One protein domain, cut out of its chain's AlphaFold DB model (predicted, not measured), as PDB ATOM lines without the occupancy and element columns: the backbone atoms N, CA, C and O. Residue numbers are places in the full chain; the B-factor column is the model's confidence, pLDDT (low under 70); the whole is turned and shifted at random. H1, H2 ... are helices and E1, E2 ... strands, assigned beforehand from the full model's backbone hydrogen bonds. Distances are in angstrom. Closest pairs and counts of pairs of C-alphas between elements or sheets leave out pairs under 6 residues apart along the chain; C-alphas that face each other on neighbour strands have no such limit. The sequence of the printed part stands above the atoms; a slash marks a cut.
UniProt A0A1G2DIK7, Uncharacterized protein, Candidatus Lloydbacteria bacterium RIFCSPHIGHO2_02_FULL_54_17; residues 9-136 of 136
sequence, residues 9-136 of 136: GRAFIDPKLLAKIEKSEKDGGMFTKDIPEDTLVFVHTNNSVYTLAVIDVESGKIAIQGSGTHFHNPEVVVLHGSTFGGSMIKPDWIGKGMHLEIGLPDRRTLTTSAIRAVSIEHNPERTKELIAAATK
ATOM      1  N   GLY A   9      49.286  15.702 -26.987       84.31
ATOM      2  CA  GLY A   9      49.160  17.008 -26.336       84.31
ATOM      3  C   GLY A   9      49.966  17.166 -25.037       84.31
ATOM      4  O   GLY A   9      50.311  18.292 -24.686       84.31
ATOM      5  N   ARG A  10      50.318  16.073 -24.339       83.75
ATOM      6  CA  ARG A  10      51.122  16.130 -23.102       83.75
ATOM      7  C   ARG A  10      52.494  16.761 -23.315       83.75
ATOM      8  O   ARG A  10      52.986  17.417 -22.404       83.75
ATOM      9  N   ALA A  11      53.067  16.636 -24.513       86.62
ATOM     10  CA  ALA A  11      54.353  17.243 -24.857       86.62
ATOM     11  C   ALA A  11      54.341  18.784 -24.806       86.62
ATOM     12  O   ALA A  11      55.400  19.399 -24.731       86.62
ATOM     13  N   PHE A  12      53.157  19.406 -24.833       89.12
ATOM     14  CA  PHE A  12      52.984  20.862 -24.816       89.12
ATOM     15  C   PHE A  12      52.542  21.410 -23.451       89.12
ATOM     16  O   PHE A  12      52.324  22.613 -23.313       89.12
ATOM     17  N   ILE A  13      52.392  20.550 -22.442       86.56
ATOM     18  CA  ILE A  13      52.075  20.966 -21.073       86.56
ATOM     19  C   ILE A  13      53.375  21.367 -20.375       86.56
ATOM     20  O   ILE A  13      54.387  20.677 -20.502       86.56
ATOM     21  N   ASP A  14      53.348  22.463 -19.608       91.00
ATOM     22  CA  ASP A  14      54.485  22.852 -18.769       91.00
ATOM     23  C   ASP A  14      54.966  21.652 -17.918       91.00
ATOM     24  O   ASP A  14      54.156  21.044 -17.207       91.00
ATOM     25  N   PRO A  15      56.267  21.301 -17.943       91.62
ATOM     26  CA  PRO A  15      56.763  20.102 -17.270       91.62
ATOM     27  C   PRO A  15      56.495  20.073 -15.762       91.62
ATOM     28  O   PRO A  15      56.289  19.002 -15.188       91.62
ATOM     29  N   LYS A  16      56.467  21.234 -15.091       91.88
ATOM     30  CA  LYS A  16      56.176  21.296 -13.652       91.88
ATOM     31  C   LYS A  16      54.702  21.010 -13.387       91.88
ATOM     32  O   LYS A  16      54.380  20.362 -12.393       91.88
ATOM     33  N   LEU A  17      53.810  21.488 -14.253       90.06
ATOM     34  CA  LEU A  17      52.384  21.183 -14.178       90.06
ATOM     35  C   LEU A  17      52.119  19.699 -14.444       90.06
ATOM     36  O   LEU A  17      51.388  19.072 -13.678       90.06
ATOM     37  N   LEU A  18      52.757  19.130 -15.468       90.38
ATOM     38  CA  LEU A  18      52.641  17.708 -15.786       90.38
ATOM     39  C   LEU A  18      53.084  16.833 -14.603       90.38
ATOM     40  O   LEU A  18      52.327  15.968 -14.167       90.38
ATOM     41  N   ALA A  19      54.235  17.142 -13.999       91.19
ATOM     42  CA  ALA A  19      54.729  16.432 -12.818       91.19
ATOM     43  C   ALA A  19      53.762  16.512 -11.622       91.19
ATOM     44  O   ALA A  19      53.625  15.553 -10.861       91.19
ATOM     45  N   LYS A  20      53.058  17.639 -11.439       92.19
ATOM     46  CA  LYS A  20      52.022  17.760 -10.401       92.19
ATOM     47  C   LYS A  20      50.809  16.875 -10.696       92.19
ATOM     48  O   LYS A  20      50.315  16.231  -9.773       92.19
ATOM     49  N   ILE A  21      50.345  16.829 -11.948       89.38
ATOM     50  CA  ILE A  21      49.220  15.974 -12.367       89.38
ATOM     51  C   ILE A  21      49.556  14.503 -12.106       89.38
ATOM     52  O   ILE A  21      48.803  13.821 -11.414       89.38
ATOM     53  N   GLU A  22      50.716  14.046 -12.576       90.94
ATOM     54  CA  GLU A  22      51.187  12.668 -12.384       90.94
ATOM     55  C   GLU A  22      51.346  12.322 -10.905       90.94
ATOM     56  O   GLU A  22      50.973  11.233 -10.465       90.94
ATOM     57  N   LYS A  23      51.857  13.267 -10.109       91.31
ATOM     58  CA  LYS A  23      51.941  13.092  -8.663       91.31
ATOM     59  C   LYS A  23      50.556  12.922  -8.038       91.31
ATOM     60  O   LYS A  23      50.399  12.022  -7.228       91.31
ATOM     61  N   SER A  24      49.560  13.731  -8.403       90.38
ATOM     62  CA  SER A  24      48.196  13.581  -7.867       90.38
ATOM     63  C   SER A  24      47.574  12.236  -8.247       90.38
ATOM     64  O   SER A  24      46.977  11.575  -7.400       90.38
ATOM     65  N   GLU A  25      47.767  11.795  -9.491       89.88
ATOM     66  CA  GLU A  25      47.319  10.481  -9.964       89.88
ATOM     67  C   GLU A  25      47.969   9.342  -9.171       89.88
ATOM     68  O   GLU A  25      47.279   8.418  -8.743       89.88
ATOM     69  N   LYS A  26      49.280   9.434  -8.922       89.75
ATOM     70  CA  LYS A  26      50.036   8.448  -8.141       89.75
ATOM     71  C   LYS A  26      49.678   8.466  -6.660       89.75
ATOM     72  O   LYS A  26      49.570   7.409  -6.045       89.75
ATOM     73  N   ASP A  27      49.541   9.657  -6.085       89.38
ATOM     74  CA  ASP A  27      49.207   9.821  -4.678       89.38
ATOM     75  C   ASP A  27      47.812   9.254  -4.435       89.38
ATOM     76  O   ASP A  27      47.599   8.612  -3.410       89.38
ATOM     77  N   GLY A  28      46.890   9.416  -5.384       86.81
ATOM     78  CA  GLY A  28      45.598   8.744  -5.438       86.81
ATOM     79  C   GLY A  28      44.439   9.720  -5.618       86.81
ATOM     80  O   GLY A  28      44.484  10.878  -5.195       86.81
ATOM     81  N   GLY A  29      43.372   9.214  -6.214       89.69
ATOM     82  CA  GLY A  29      42.158   9.941  -6.546       89.69
ATOM     83  C   GLY A  29      41.264   9.057  -7.403       89.69
ATOM     84  O   GLY A  29      41.577   7.883  -7.614       89.69
ATOM     85  N   MET A  30      40.163   9.608  -7.890       94.12
ATOM     86  CA  MET A  30      39.238   8.882  -8.757       94.12
ATOM     87  C   MET A  30      38.456   9.830  -9.649       94.12
ATOM     88  O   MET A  30      38.278  11.004  -9.310       94.12
ATOM     89  N   PHE A  31      37.994   9.314 -10.787       94.38
ATOM     90  CA  PHE A  31      36.984  10.000 -11.576       94.38
ATOM     91  C   PHE A  31      35.598   9.743 -10.988       94.38
ATOM     92  O   PHE A  31      35.331   8.652 -10.491       94.38
ATOM     93  N   THR A  32      34.699  10.717 -11.100       93.88
ATOM     94  CA  THR A  32      33.306  10.580 -10.648       93.88
ATOM     95  C   THR A  32      32.588   9.406 -11.300       93.88
ATOM     96  O   THR A  32      31.878   8.673 -10.624       93.88
ATOM     97  N   LYS A  33      32.838   9.177 -12.593       93.19
ATOM     98  CA  LYS A  33      32.320   8.029 -13.355       93.19
ATOM     99  C   LYS A  33      32.764   6.657 -12.835       93.19
ATOM    100  O   LYS A  33      32.142   5.661 -13.182       93.19
ATOM    101  N   ASP A  34      33.847   6.603 -12.061       94.44
ATOM    102  CA  ASP A  34      34.383   5.360 -11.505       94.44
ATOM    103  C   ASP A  34      33.882   5.135 -10.062       94.44
ATOM    104  O   ASP A  34      34.208   4.119  -9.447       94.44
ATOM    105  N   ILE A  35      33.098   6.073  -9.505       94.12
ATOM    106  CA  ILE A  35      32.420   5.913  -8.216       94.12
ATOM    107  C   ILE A  35      31.216   4.987  -8.437       94.12
ATOM    108  O   ILE A  35      30.350   5.319  -9.249       94.12
ATOM    109  N   PRO A  36      31.127   3.846  -7.732       92.69
ATOM    110  CA  PRO A  36      29.965   2.976  -7.837       92.69
ATOM    111  C   PRO A  36      28.690   3.675  -7.364       92.69
ATOM    112  O   PRO A  36      28.728   4.579  -6.527       92.69
ATOM    113  N   GLU A  37      27.541   3.198  -7.833       89.06
ATOM    114  CA  GLU A  37      26.256   3.590  -7.256       89.06
ATOM    115  C   GLU A  37      26.208   3.273  -5.751       89.06
ATOM    116  O   GLU A  37      26.997   2.472  -5.228       89.06
ATOM    117  N   ASP A  38      25.288   3.930  -5.037       95.00
ATOM    118  CA  ASP A  38      25.059   3.696  -3.607       95.00
ATOM    119  C   ASP A  38      26.325   3.863  -2.733       95.00
ATOM    120  O   ASP A  38      26.482   3.233  -1.683       95.00
ATOM    121  N   THR A  39      27.255   4.711  -3.178       96.94
ATOM    122  CA  THR A  39      28.549   4.932  -2.531       96.94
ATOM    123  C   THR A  39      28.713   6.388  -2.124       96.94
ATOM    124  O   THR A  39      28.518   7.310  -2.919       96.94
ATOM    125  N   LEU A  40      29.140   6.589  -0.881       98.00
ATOM    126  CA  LEU A  40      29.561   7.881  -0.365       98.00
ATOM    127  C   LEU A  40      31.052   8.074  -0.590       98.00
ATOM    128  O   LEU A  40      31.849   7.162  -0.365       98.00
ATOM    129  N   VAL A  41      31.437   9.291  -0.961       97.88
ATOM    130  CA  VAL A  41      32.840   9.699  -1.045       97.88
ATOM    131  C   VAL A  41      33.144  10.702   0.054       97.88
ATOM    132  O   VAL A  41      32.549  11.776   0.110       97.88
ATOM    133  N   PHE A  42      34.117  10.381   0.903       97.75
ATOM    134  CA  PHE A  42      34.644  11.297   1.908       97.75
ATOM    135  C   PHE A  42      35.909  11.956   1.390       97.75
ATOM    136  O   PHE A  42      36.935  11.300   1.179       97.75
ATOM    137  N   VAL A  43      35.844  13.270   1.222       97.62
ATOM    138  CA  VAL A  43      36.959  14.103   0.792       97.62
ATOM    139  C   VAL A  43      37.437  14.926   1.977       97.62
ATOM    140  O   VAL A  43      36.794  15.885   2.402       97.62
ATOM    141  N   HIS A  44      38.603  14.568   2.500       97.38
ATOM    142  CA  HIS A  44      39.266  15.318   3.557       97.38
ATOM    143  C   HIS A  44      40.183  16.344   2.913       97.38
ATOM    144  O   HIS A  44      41.169  15.986   2.268       97.38
ATOM    145  N   THR A  45      39.875  17.620   3.096       97.00
ATOM    146  CA  THR A  45      40.735  18.736   2.689       97.00
ATOM    147  C   THR A  45      41.536  19.250   3.886       97.00
ATOM    148  O   THR A  45      41.397  18.731   4.991       97.00
ATOM    149  N   ASN A  46      42.388  20.262   3.703       96.12
ATOM    150  CA  ASN A  46      43.104  20.878   4.828       96.12
ATOM    151  C   ASN A  46      42.165  21.413   5.917       96.12
ATOM    152  O   ASN A  46      42.512  21.356   7.091       96.12
ATOM    153  N   ASN A  47      41.013  21.956   5.517       95.25
ATOM    154  CA  ASN A  47      40.180  22.768   6.408       95.25
ATOM    155  C   ASN A  47      38.814  22.137   6.708       95.25
ATOM    156  O   ASN A  47      38.153  22.551   7.656       95.25
ATOM    157  N   SER A  48      38.380  21.171   5.897       96.62
ATOM    158  CA  SER A  48      37.015  20.639   5.928       96.62
ATOM    159  C   SER A  48      36.976  19.185   5.476       96.62
ATOM    160  O   SER A  48      37.793  18.772   4.646       96.62
ATOM    161  N   VAL A  49      35.968  18.449   5.938       97.25
ATOM    162  CA  VAL A  49      35.572  17.158   5.370       97.25
ATOM    163  C   VAL A  49      34.290  17.359   4.574       97.25
ATOM    164  O   VAL A  49      33.355  17.991   5.066       97.25
ATOM    165  N   TYR A  50      34.256  16.832   3.355       97.94
ATOM    166  CA  TYR A  50      33.066  16.808   2.511       97.94
ATOM    167  C   TYR A  50      32.616  15.367   2.303       97.94
ATOM    168  O   TYR A  50      33.438  14.501   2.006       97.94
ATOM    169  N   THR A  51      31.320  15.123   2.456       98.25
ATOM    170  CA  THR A  51      30.662  13.867   2.092       98.25
ATOM    171  C   THR A  51      29.899  14.101   0.800       98.25
ATOM    172  O   THR A  51      29.097  15.033   0.731       98.25
ATOM    173  N   LEU A  52      30.180  13.292  -0.217       97.75
ATOM    174  CA  LEU A  52      29.615  13.425  -1.554       97.75
ATOM    175  C   LEU A  52      28.825  12.168  -1.930       97.75
ATOM    176  O   LEU A  52      29.245  11.061  -1.598       97.75
ATOM    177  N   ALA A  53      27.749  12.346  -2.689       97.75
ATOM    178  CA  ALA A  53      27.062  11.283  -3.420       97.75
ATOM    179  C   ALA A  53      26.835  11.729  -4.867       97.75
ATOM    180  O   ALA A  53      26.425  12.867  -5.111       97.75
ATOM    181  N   VAL A  54      27.102  10.849  -5.831       96.88
ATOM    182  CA  VAL A  54      26.885  11.150  -7.251       96.88
ATOM    183  C   VAL A  54      25.393  11.052  -7.566       96.88
ATOM    184  O   VAL A  54      24.764  10.046  -7.253       96.88
ATOM    185  N   ILE A  55      24.830  12.102  -8.171       96.25
ATOM    186  CA  ILE A  55      23.438  12.123  -8.652       96.25
ATOM    187  C   ILE A  55      23.410  11.812 -10.145       96.25
ATOM    188  O   ILE A  55      22.597  11.015 -10.600       96.25
ATOM    189  N   ASP A  56      24.287  12.466 -10.905       95.00
ATOM    190  CA  ASP A  56      24.401  12.285 -12.344       95.00
ATOM    191  C   ASP A  56      25.846  12.531 -12.781       95.00
ATOM    192  O   ASP A  56      26.390  13.628 -12.628       95.00
ATOM    193  N   VAL A  57      26.460  11.482 -13.325       92.12
ATOM    194  CA  VAL A  57      27.838  11.494 -13.817       92.12
ATOM    195  C   VAL A  57      27.983  12.398 -15.042       92.12
ATOM    196  O   VAL A  57      29.009  13.057 -15.173       92.12
ATOM    197  N   GLU A  58      26.987  12.457 -15.931       91.81
ATOM    198  CA  GLU A  58      27.105  13.191 -17.197       91.81
ATOM    199  C   GLU A  58      27.093  14.704 -16.987       91.81
ATOM    200  O   GLU A  58      27.859  15.428 -17.621       91.81
ATOM    201  N   SER A  59      26.244  15.189 -16.078       93.19
ATOM    202  CA  SER A  59      26.194  16.611 -15.725       93.19
ATOM    203  C   SER A  59      27.128  17.004 -14.578       93.19
ATOM    204  O   SER A  59      27.184  18.183 -14.230       93.19
ATOM    205  N   GLY A  60      27.838  16.046 -13.972       93.56
ATOM    206  CA  GLY A  60      28.678  16.271 -12.792       93.56
ATOM    207  C   GLY A  60      27.884  16.656 -11.540       93.56
ATOM    208  O   GLY A  60      28.452  17.205 -10.593       93.56
ATOM    209  N   LYS A  61      26.565  16.417 -11.518       96.44
ATOM    210  CA  LYS A  61      25.720  16.745 -10.367       96.44
ATOM    211  C   LYS A  61      25.993  15.790  -9.220       96.44
ATOM    212  O   LYS A  61      25.908  14.566  -9.361       96.44
ATOM    213  N   ILE A  62      26.236  16.371  -8.056       97.25
ATOM    214  CA  ILE A  62      26.457  15.647  -6.811       97.25
ATOM    215  C   ILE A  62      25.617  16.255  -5.688       97.25
ATOM    216  O   ILE A  62      25.335  17.455  -5.691       97.25
ATOM    217  N   ALA A  63      25.262  15.433  -4.705       97.56
ATOM    218  CA  ALA A  63      24.880  15.911  -3.385       97.56
ATOM    219  C   ALA A  63      26.151  16.088  -2.550       97.56
ATOM    220  O   ALA A  63      27.005  15.199  -2.526       97.56
ATOM    221  N   ILE A  64      26.281  17.222  -1.868       97.69
ATOM    222  CA  ILE A  64      27.422  17.539  -1.006       97.69
ATOM    223  C   ILE A  64      26.948  17.976   0.375       97.69
ATOM    224  O   ILE A  64      26.005  18.749   0.503       97.69
ATOM    225  N   GLN A  65      27.655  17.527   1.408       97.81
ATOM    226  CA  GLN A  65      27.585  18.103   2.747       97.81
ATOM    227  C   GLN A  65      28.997  18.282   3.305       97.81
ATOM    228  O   GLN A  65      29.849  17.405   3.168       97.81
ATOM    229  N   GLY A  66      29.260  19.423   3.930       96.50
ATOM    230  CA  GLY A  66      30.551  19.809   4.482       96.50
ATOM    231  C   GLY A  66      30.514  20.009   5.994       96.50
ATOM    232  O   GLY A  66      29.533  20.485   6.559       96.50
ATOM    233  N   SER A  67      31.625  19.692   6.658       91.44
ATOM    234  CA  SER A  67      31.826  19.959   8.089       91.44
ATOM    235  C   SER A  67      32.410  21.349   8.387       91.44
ATOM    236  O   SER A  67      32.583  21.705   9.549       91.44
ATOM    237  N   GLY A  68      32.824  22.083   7.347       88.00
ATOM    238  CA  GLY A  68      33.512  23.373   7.451       88.00
ATOM    239  C   GLY A  68      32.565  24.563   7.305       88.00
ATOM    240  O   GLY A  68      31.410  24.489   7.689       88.00
ATOM    241  N   THR A  69      33.049  25.659   6.716       89.81
ATOM    242  CA  THR A  69      32.284  26.913   6.531       89.81
ATOM    243  C   THR A  69      31.274  26.890   5.378       89.81
ATOM    244  O   THR A  69      30.599  27.885   5.139       89.81
ATOM    245  N   HIS A  70      31.232  25.808   4.600       92.19
ATOM    246  CA  HIS A  70      30.395  25.679   3.407       92.19
ATOM    247  C   HIS A  70      29.653  24.342   3.445       92.19
ATOM    248  O   HIS A  70      30.221  23.356   3.923       92.19
ATOM    249  N   PHE A  71      28.437  24.313   2.887       94.62
ATOM    250  CA  PHE A  71      27.575  23.127   2.773       94.62
ATOM    251  C   PHE A  71      27.186  22.507   4.126       94.62
ATOM    252  O   PHE A  71      27.249  21.293   4.303       94.62
ATOM    253  N   HIS A  72      26.810  23.332   5.111       94.19
ATOM    254  CA  HIS A  72      26.385  22.844   6.434       94.19
ATOM    255  C   HIS A  72      25.187  21.882   6.348       94.19
ATOM    256  O   HIS A  72      25.104  20.904   7.095       94.19
ATOM    257  N   ASN A  73      24.286  22.151   5.403       95.00
ATOM    258  CA  ASN A  73      23.198  21.261   5.030       95.00
ATOM    259  C   ASN A  73      23.528  20.587   3.689       95.00
ATOM    260  O   ASN A  73      24.299  21.155   2.912       95.00
ATOM    261  N   PRO A  74      22.964  19.400   3.408       96.94
ATOM    262  CA  PRO A  74      23.059  18.786   2.092       96.94
ATOM    263  C   PRO A  74      22.542  19.714   0.987       96.94
ATOM    264  O   PRO A  74      21.447  20.258   1.103       96.94
ATOM    265  N   GLU A  75      23.313  19.868  -0.085       96.62
ATOM    266  CA  GLU A  75      22.974  20.707  -1.240       96.62
ATOM    267  C   GLU A  75      23.331  19.993  -2.551       96.62
ATOM    268  O   GLU A  75      24.275  19.198  -2.598       96.62
ATOM    269  N   VAL A  76      22.593  20.279  -3.630       97.25
ATOM    270  CA  VAL A  76      22.946  19.820  -4.983       97.25
ATOM    271  C   VAL A  76      23.850  20.848  -5.651       97.25
ATOM    272  O   VAL A  76      23.480  22.012  -5.811       97.25
ATOM    273  N   VAL A  77      25.019  20.398  -6.096       97.25
ATOM    274  CA  VAL A  77      26.014  21.225  -6.791       97.25
ATOM    275  C   VAL A  77      26.555  20.505  -8.019       97.25
ATOM    276  O   VAL A  77      26.328  19.308  -8.203       97.25
ATOM    277  N   VAL A  78      27.296  21.231  -8.854       97.38
ATOM    278  CA  VAL A  78      28.039  20.642  -9.973       97.38
ATOM    279  C   VAL A  78      29.508  20.541  -9.588       97.38
ATOM    280  O   VAL A  78      30.143  21.543  -9.263       97.38
ATOM    281  N   LEU A  79      30.070  19.339  -9.633       97.12
ATOM    282  CA  LEU A  79      31.505  19.140  -9.503       97.12
ATOM    283  C   LEU A  79      32.156  19.337 -10.872       97.12
ATOM    284  O   LEU A  79      31.990  18.506 -11.756       97.12
ATOM    285  N   HIS A  80      32.928  20.410 -11.045       95.88
ATOM    286  CA  HIS A  80      33.686  20.605 -12.283       95.88
ATOM    287  C   HIS A  80      34.908  19.680 -12.342       95.88
ATOM    288  O   HIS A  80      35.310  19.251 -13.419       95.88
ATOM    289  N   GLY A  81      35.517  19.378 -11.191       95.75
ATOM    290  CA  GLY A  81      36.684  18.509 -11.078       95.75
ATOM    291  C   GLY A  81      37.676  19.003 -10.031       95.75
ATOM    292  O   GLY A  81      37.290  19.582  -9.014       95.75
ATOM    293  N   SER A  82      38.966  18.786 -10.288       96.31
ATOM    294  CA  SER A  82      40.053  19.199  -9.395       96.31
ATOM    295  C   SER A  82      41.060  20.118 -10.087       96.31
ATOM    296  O   SER A  82      41.414  19.910 -11.244       96.31
ATOM    297  N   THR A  83      41.608  21.088  -9.357       96.00
ATOM    298  CA  THR A  83      42.601  22.064  -9.843       96.00
ATOM    299  C   THR A  83      43.812  22.175  -8.902       96.00
ATOM    300  O   THR A  83      43.731  21.821  -7.731       96.00
ATOM    301  N   PHE A  84      44.952  22.688  -9.378       93.31
ATOM    302  CA  PHE A  84      46.049  23.162  -8.510       93.31
ATOM    303  C   PHE A  84      45.960  24.673  -8.213       93.31
ATOM    304  O   PHE A  84      46.916  25.250  -7.691       93.31
ATOM    305  N   GLY A  85      44.837  25.307  -8.566       83.94
ATOM    306  CA  GLY A  85      44.680  26.755  -8.654       83.94
ATOM    307  C   GLY A  85      45.095  27.299 -10.028       83.94
ATOM    308  O   GLY A  85      45.835  26.655 -10.777       83.94
ATOM    309  N   GLY A  86      44.626  28.502 -10.364       82.19
ATOM    310  CA  GLY A  86      44.876  29.134 -11.664       82.19
ATOM    311  C   GLY A  86      43.865  28.700 -12.730       82.19
ATOM    312  O   GLY A  86      42.677  28.638 -12.448       82.19
ATOM    313  N   SER A  87      44.327  28.441 -13.958       84.50
ATOM    314  CA  SER A  87      43.463  28.153 -15.119       84.50
ATOM    315  C   SER A  87      43.325  26.670 -15.476       84.50
ATOM    316  O   SER A  87      42.523  26.327 -16.340       84.50
ATOM    317  N   MET A  88      44.114  25.785 -14.859       90.38
ATOM    318  CA  MET A  88      44.056  24.353 -15.160       90.38
ATOM    319  C   MET A  88      43.017  23.672 -14.280       90.38
ATOM    320  O   MET A  88      43.089  23.767 -13.056       90.38
ATOM    321  N   ILE A  89      42.121  22.914 -14.901       93.69
ATOM    322  CA  ILE A  89      41.232  21.980 -14.221       93.69
ATOM    323  C   ILE A  89      41.374  20.597 -14.851       93.69
ATOM    324  O   ILE A  89      41.503  20.468 -16.069       93.69
ATOM    325  N   LYS A  90      41.362  19.561 -14.011       93.44
ATOM    326  CA  LYS A  90      41.192  18.172 -14.423       93.44
ATOM    327  C   LYS A  90      39.721  17.804 -14.205       93.44
ATOM    328  O   LYS A  90      39.331  17.637 -13.043       93.44
ATOM    329  N   PRO A  91      38.913  17.717 -15.277       93.88
ATOM    330  CA  PRO A  91      37.477  17.513 -15.156       93.88
ATOM    331  C   PRO A  91      37.139  16.195 -14.472       93.88
ATOM    332  O   PRO A  91      37.875  15.216 -14.638       93.88
ATOM    333  N   ASP A  92      36.048  16.186 -13.707       93.00
ATOM    334  CA  ASP A  92      35.480  14.995 -13.055       93.00
ATOM    335  C   ASP A  92      36.429  14.244 -12.108       93.00
ATOM    336  O   ASP A  92      36.122  13.148 -11.648       93.00
ATOM    337  N   TRP A  93      37.604  14.801 -11.817       95.19
ATOM    338  CA  TRP A  93      38.626  14.173 -10.992       95.19
ATOM    339  C   TRP A  93      38.541  14.677  -9.556       95.19
ATOM    340  O   TRP A  93      38.439  15.881  -9.321       95.19
ATOM    341  N   ILE A  94      38.660  13.765  -8.593       96.31
ATOM    342  CA  ILE A  94      38.800  14.043  -7.160       96.31
ATOM    343  C   ILE A  94      40.211  13.600  -6.759       96.31
ATOM    344  O   ILE A  94      40.454  12.416  -6.520       96.31
ATOM    345  N   GLY A  95      41.162  14.538  -6.747       95.00
ATOM    346  CA  GLY A  95      42.595  14.230  -6.656       95.00
ATOM    347  C   GLY A  95      43.280  14.705  -5.381       95.00
ATOM    348  O   GLY A  95      43.219  15.887  -5.042       95.00
ATOM    349  N   LYS A  96      44.037  13.828  -4.709       95.75
ATOM    350  CA  LYS A  96      44.899  14.253  -3.594       95.75
ATOM    351  C   LYS A  96      45.939  15.275  -4.057       95.75
ATOM    352  O   LYS A  96      46.463  15.203  -5.167       95.75
ATOM    353  N   GLY A  97      46.209  16.258  -3.199       94.81
ATOM    354  CA  GLY A  97      47.080  17.397  -3.494       94.81
ATOM    355  C   GLY A  97      46.454  18.481  -4.380       94.81
ATOM    356  O   GLY A  97      47.079  19.525  -4.555       94.81
ATOM    357  N   MET A  98      45.247  18.261  -4.907       96.94
ATOM    358  CA  MET A  98      44.475  19.232  -5.686       96.94
ATOM    359  C   MET A  98      43.350  19.842  -4.843       96.94
ATOM    360  O   MET A  98      43.077  19.386  -3.739       96.94
ATOM    361  N   HIS A  99      42.696  20.871  -5.359       97.12
ATOM    362  CA  HIS A  99      41.518  21.522  -4.797       97.12
ATOM    363  C   HIS A  99      40.288  21.085  -5.590       97.12
ATOM    364  O   HIS A  99      40.374  21.038  -6.815       97.12
ATOM    365  N   LEU A 100      39.155  20.816  -4.939       96.94
ATOM    366  CA  LEU A 100      37.899  20.629  -5.663       96.94
ATOM    367  C   LEU A 100      37.400  21.971  -6.179       96.94
ATOM    368  O   LEU A 100      37.456  22.968  -5.456       96.94
ATOM    369  N   GLU A 101      36.886  21.972  -7.400       97.19
ATOM    370  CA  GLU A 101      36.194  23.107  -7.991       97.19
ATOM    371  C   GLU A 101      34.713  22.770  -8.184       97.19
ATOM    372  O   GLU A 101      34.358  21.807  -8.867       97.19
ATOM    373  N   ILE A 102      33.858  23.560  -7.539       96.94
ATOM    374  CA  ILE A 102      32.429  23.299  -7.395       96.94
ATOM    375  C   ILE A 102      31.648  24.492  -7.945       96.94
ATOM    376  O   ILE A 102      31.835  25.623  -7.495       96.94
ATOM    377  N   GLY A 103      30.755  24.234  -8.893       96.50
ATOM    378  CA  GLY A 103      29.780  25.195  -9.393       96.50
ATOM    379  C   GLY A 103      28.579  25.299  -8.455       96.50
ATOM    380  O   GLY A 103      27.900  24.305  -8.184       96.50
ATOM    381  N   LEU A 104      28.314  26.512  -7.970       94.81
ATOM    382  CA  LEU A 104      27.155  26.841  -7.142       94.81
ATOM    383  C   LEU A 104      25.947  27.234  -8.016       94.81
ATOM    384  O   LEU A 104      26.128  27.714  -9.141       94.81
ATOM    385  N   PRO A 105      24.705  27.112  -7.503       88.56
ATOM    386  CA  PRO A 105      23.492  27.445  -8.263       88.56
ATOM    387  C   PRO A 105      23.438  28.886  -8.798       88.56
ATOM    388  O   PRO A 105      22.814  29.152  -9.824       88.56
ATOM    389  N   ASP A 106      24.113  29.825  -8.137       90.50
ATOM    390  CA  ASP A 106      24.151  31.245  -8.503       90.50
ATOM    391  C   ASP A 106      25.267  31.609  -9.499       90.50
ATOM    392  O   ASP A 106      25.618  32.780  -9.650       90.50
ATOM    393  N   ARG A 107      25.808  30.607 -10.206       86.25
ATOM    394  CA  ARG A 107      26.901  30.726 -11.186       86.25
ATOM    395  C   ARG A 107      28.250  31.126 -10.590       86.25
ATOM    396  O   ARG A 107      29.173  31.421 -11.349       86.25
ATOM    397  N   ARG A 108      28.398  31.140  -9.263       93.62
ATOM    398  CA  ARG A 108      29.715  31.264  -8.632       93.62
ATOM    399  C   ARG A 108      30.422  29.916  -8.606       93.62
ATOM    400  O   ARG A 108      29.792  28.863  -8.570       93.62
ATOM    401  N   THR A 109      31.744  29.977  -8.554       94.69
ATOM    402  CA  THR A 109      32.596  28.807  -8.365       94.69
ATOM    403  C   THR A 109      33.238  28.873  -6.989       94.69
ATOM    404  O   THR A 109      33.771  29.909  -6.588       94.69
ATOM    405  N   LEU A 110      33.195  27.758  -6.271       95.12
ATOM    406  CA  LEU A 110      33.888  27.557  -5.011       95.12
ATOM    407  C   LEU A 110      35.070  26.616  -5.232       95.12
ATOM    408  O   LEU A 110      34.908  25.515  -5.752       95.12
ATOM    409  N   THR A 111      36.250  27.031  -4.779       96.50
ATOM    410  CA  THR A 111      37.448  26.186  -4.766       96.50
ATOM    411  C   THR A 111      37.787  25.808  -3.328       96.50
ATOM    412  O   THR A 111      37.933  26.680  -2.467       96.50
ATOM    413  N   THR A 112      37.904  24.513  -3.034       96.62
ATOM    414  CA  THR A 112      38.223  24.045  -1.677       96.62
ATOM    415  C   THR A 112      39.694  24.273  -1.336       96.62
ATOM    416  O   THR A 112      40.511  24.645  -2.172       96.62
ATOM    417  N   SER A 113      40.087  23.986  -0.094       96.31
ATOM    418  CA  SER A 113      41.503  23.752   0.216       96.31
ATOM    419  C   SER A 113      41.987  22.410  -0.366       96.31
ATOM    420  O   SER A 113      41.168  21.599  -0.808       96.31
ATOM    421  N   ALA A 114      43.304  22.176  -0.379       96.50
ATOM    422  CA  ALA A 114      43.873  20.975  -0.987       96.50
ATOM    423  C   ALA A 114      43.408  19.683  -0.288       96.50
ATOM    424  O   ALA A 114      43.378  19.604   0.943       96.50
ATOM    425  N   ILE A 115      43.086  18.667  -1.085       97.38
ATOM    426  CA  ILE A 115      42.659  17.339  -0.657       97.38
ATOM    427  C   ILE A 115      43.854  16.584  -0.064       97.38
ATOM    428  O   ILE A 115      44.921  16.479  -0.670       97.38
ATOM    429  N   ARG A 116      43.655  16.025   1.126       96.88
ATOM    430  CA  ARG A 116      44.604  15.183   1.863       96.88
ATOM    431  C   ARG A 116      44.282  13.706   1.737       96.88
ATOM    432  O   ARG A 116      45.195  12.904   1.569       96.88
ATOM    433  N   ALA A 117      43.002  13.359   1.802       96.31
ATOM    434  CA  ALA A 117      42.541  11.986   1.697       96.31
ATOM    435  C   ALA A 117      41.209  11.912   0.955       96.31
ATOM    436  O   ALA A 117      40.385  12.823   1.038       96.31
ATOM    437  N   VAL A 118      41.027  10.804   0.245       96.25
ATOM    438  CA  VAL A 118      39.774  10.416  -0.397       96.25
ATOM    439  C   VAL A 118      39.515   8.979   0.021       96.25
ATOM    440  O   VAL A 118      40.429   8.152  -0.035       96.25
ATOM    441  N   SER A 119      38.302   8.695   0.468       95.69
ATOM    442  CA  SER A 119      37.858   7.342   0.802       95.69
ATOM    443  C   SER A 119      36.415   7.152   0.368       95.69
ATOM    444  O   SER A 119      35.690   8.134   0.211       95.69
ATOM    445  N   ILE A 120      36.026   5.901   0.152       96.50
ATOM    446  CA  ILE A 120      34.681   5.537  -0.280       96.50
ATOM    447  C   ILE A 120      34.055   4.560   0.708       96.50
ATOM    448  O   ILE A 120      34.751   3.725   1.286       96.50
ATOM    449  N   GLU A 121      32.744   4.658   0.881       97.31
ATOM    450  CA  GLU A 121      31.935   3.745   1.685       97.31
ATOM    451  C   GLU A 121      30.700   3.365   0.875       97.31
ATOM    452  O   GLU A 121      29.906   4.230   0.510       97.31
ATOM    453  N   HIS A 122      30.529   2.074   0.596       97.06
ATOM    454  CA  HIS A 122      29.294   1.582  -0.003       97.06
ATOM    455  C   HIS A 122      28.202   1.547   1.070       97.06
ATOM    456  O   HIS A 122      28.278   0.756   2.012       97.06
ATOM    457  N   ASN A 123      27.216   2.430   0.948       97.44
ATOM    458  CA  ASN A 123      26.123   2.586   1.899       97.44
ATOM    459  C   ASN A 123      24.878   3.132   1.171       97.44
ATOM    460  O   ASN A 123      24.698   4.354   1.083       97.44
ATOM    461  N   PRO A 124      24.016   2.248   0.633       96.75
ATOM    462  CA  PRO A 124      22.841   2.646  -0.143       96.75
ATOM    463  C   PRO A 124      21.864   3.541   0.620       96.75
ATOM    464  O   PRO A 124      21.325   4.495   0.062       96.75
ATOM    465  N   GLU A 125      21.629   3.250   1.902       97.19
ATOM    466  CA  GLU A 125      20.667   3.985   2.729       97.19
ATOM    467  C   GLU A 125      21.130   5.425   2.932       97.19
ATOM    468  O   GLU A 125      20.426   6.369   2.571       97.19
ATOM    469  N   ARG A 126      22.369   5.602   3.395       96.94
ATOM    470  CA  ARG A 126      22.928   6.927   3.663       96.94
ATOM    471  C   ARG A 126      23.162   7.733   2.381       96.94
ATOM    472  O   ARG A 126      23.018   8.954   2.392       96.94
ATOM    473  N   THR A 127      23.475   7.066   1.269       97.12
ATOM    474  CA  THR A 127      23.576   7.709  -0.053       97.12
ATOM    475  C   THR A 127      22.228   8.293  -0.470       97.12
ATOM    476  O   THR A 127      22.145   9.470  -0.826       97.12
ATOM    477  N   LYS A 128      21.148   7.510  -0.355       96.38
ATOM    478  CA  LYS A 128      19.785   7.969  -0.656       96.38
ATOM    479  C   LYS A 128      19.332   9.078   0.283       96.38
ATOM    480  O   LYS A 128      18.728  10.036  -0.187       96.38
ATOM    481  N   GLU A 129      19.640   8.987   1.575       96.81
ATOM    482  CA  GLU A 129      19.337  10.042   2.546       96.81
ATOM    483  C   GLU A 129      20.025  11.359   2.194       96.81
ATOM    484  O   GLU A 129      19.373  12.404   2.199       96.81
ATOM    485  N   LEU A 130      21.315  11.315   1.845       97.31
ATOM    486  CA  LEU A 130      22.072  12.504   1.461       97.31
ATOM    487  C   LEU A 130      21.495  13.147   0.195       97.31
ATOM    488  O   LEU A 130      21.271  14.357   0.173       97.31
ATOM    489  N   ILE A 131      21.210  12.344  -0.835       96.88
ATOM    490  CA  ILE A 131      20.602  12.827  -2.083       96.88
ATOM    491  C   ILE A 131      19.218  13.419  -1.802       96.88
ATOM    492  O   ILE A 131      18.946  14.551  -2.194       96.88
ATOM    493  N   ALA A 132      18.363  12.700  -1.072       96.56
ATOM    494  CA  ALA A 132      17.014  13.152  -0.755       96.56
ATOM    495  C   ALA A 132      17.011  14.430   0.092       96.56
ATOM    496  O   ALA A 132      16.145  15.279  -0.098       96.56
ATOM    497  N   ALA A 133      17.952  14.580   1.026       95.94
ATOM    498  CA  ALA A 133      18.097  15.793   1.823       95.94
ATOM    499  C   ALA A 133      18.564  16.990   0.984       95.94
ATOM    500  O   ALA A 133      18.127  18.103   1.253       95.94
ATOM    501  N   ALA A 134      19.402  16.760  -0.032       94.62
ATOM    502  CA  ALA A 134      19.907  17.801  -0.924       94.62
ATOM    503  C   ALA A 134      18.877  18.276  -1.965       94.62
ATOM    504  O   ALA A 134      18.970  19.399  -2.450       94.62
ATOM    505  N   THR A 135      17.912  17.425  -2.331       91.12
ATOM    506  CA  THR A 135      16.876  17.726  -3.339       91.12
ATOM    507  C   THR A 135      15.558  18.255  -2.762       91.12
ATOM    508  O   THR A 135      14.594  18.401  -3.514       91.12
ATOM    509  N   LYS A 136      15.478  18.463  -1.443       73.75
ATOM    510  CA  LYS A 136      14.301  19.030  -0.763       73.75
ATOM    511  C   LYS A 136      14.274  20.548  -0.868       73.75
ATOM    512  O   LYS A 136      13.152  21.071  -1.035       73.75
TER     513      LYS A 136
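What this domain is: This is residues 9 to 136 of the 136 residues of an uncharacterized protein of Candidatus Lloydbacteria bacterium RIFCSPHIGHO2_02_FULL_54_17 (UniProt A0A1G2DIK7). A closed barrel of six antiparallel strands, E2, E3, E4, E5, E8 and E9, makes the core, and helix H3 packs across its outside over E2, E3 and E4. At the other end of the longest axis H2 and the short H1 form an arm, of which residues 11 to 16 stick out; a two-stranded sheet, E1 and E7, joins barrel and arm, with E7 near E5 and E9 on one side and near H2 on the other. The printed part has 128 residues, with three named helices and nine named strands in the order H1 H2 E1 E2 E3 E4 E5 E6 E7 E8 E9 H3, and its class is mixed, helices and strands. It is compact, with a radius of gyration of the C-alphas of 14.3 A, and its spans of 46 by 30 by 28 A make it only just elongated.

Where its parts are: In the barrel, E2 is residues 39 to 45, 19.1 A from first to last C-alpha, and begins at C-alpha 39 (28.549, 4.932, -2.531). E3 is residues 49 to 56, 21.5 A; E4 is residues 61 to 66, 15.9 A; E5 is residues 75 to 83, 21.5 A, and bends by 59 degrees at residue 80. E6 is residues 89 to 91. E8 is residues 99 to 103, 13.1 A, and E9, the longest strand, is residues 109 to 122, 28.7 A, and bends by 95 degrees at residue 114. The second sheet has E1, residues 29 to 31, and E7, residues 93 to 95. H1 is residues 9 to 12, with C-alpha 9 at (49.160, 17.008, -26.336). H2 is residues 15 to 27, 17.9 A, and H3 is residues 124 to 134, 15.5 A, ending at C-alpha 134 (19.907, 17.801, -0.924).

How they stand to each other: Round the ring run E2 E3 E4 E5 E8 E9 and back to E2. E2 to E6 form a meander, each strand the antiparallel neighbour of the one before. In the hairpin E2 and E3, N 43 and O 50 are within hydrogen-bond range at 2.8 A; in the hairpin E3 and E4, N 51 and O 65 at 2.8 A. Pairing of E5 is staggered: with E4 over residues 75 to 78, N 62 and O 77 at 2.9 A; with E8 over 78 to 83, N 99 and O 83 at 2.8 A; with E6, which is not in the ring, over 81 to 83, N 90 and O 82 at 2.8 A. E9 pairs with E8 over residues 109 to 114, N 110 and O 102 at 2.8 A, and with E2 over 115 to 122, N 116 and O 44 at 2.7 A. H3 lies outside the barrel at a height over the sheet of 8.2 A. Its line stands at 89 degrees to E3 on the local plane, across the strands. The closest C-alphas of H3 and E4 are those of Ile 131 and Ala 63, 5.4 A apart. E1 and E7 are antiparallel neighbours, with N 94 and O 30 at 2.9 A. The closest C-alphas of E7 and E5 are those of Trp 93 and Gly 81, 4.8 A apart; those of E7 and H2 are Gly 95 and Ser 24, 5.8 A apart. H2 is only just on the barrel, with 5 pairs of C-alphas within 10 A. H1 is close to H2 but not clearly touching, C-alphas 10 and 18 being 7.6 A apart, and H1 is not on the barrel. In H2 and H3 every O i to N i+4 pair is within hydrogen-bond range; H1 is too short for such a pair.

The domain as a whole: The C-alphas farthest apart, those of Ala 11 and Lys 136, are 46.8 A apart. The printed part, residues 9 to 136, has no cut and ends at the chain's last residue. No link is long; E1 to E2 and E4 to E5 are short and the others are tight. The mean pLDDT of the printed part is 93.9, and no printed residue is under 70.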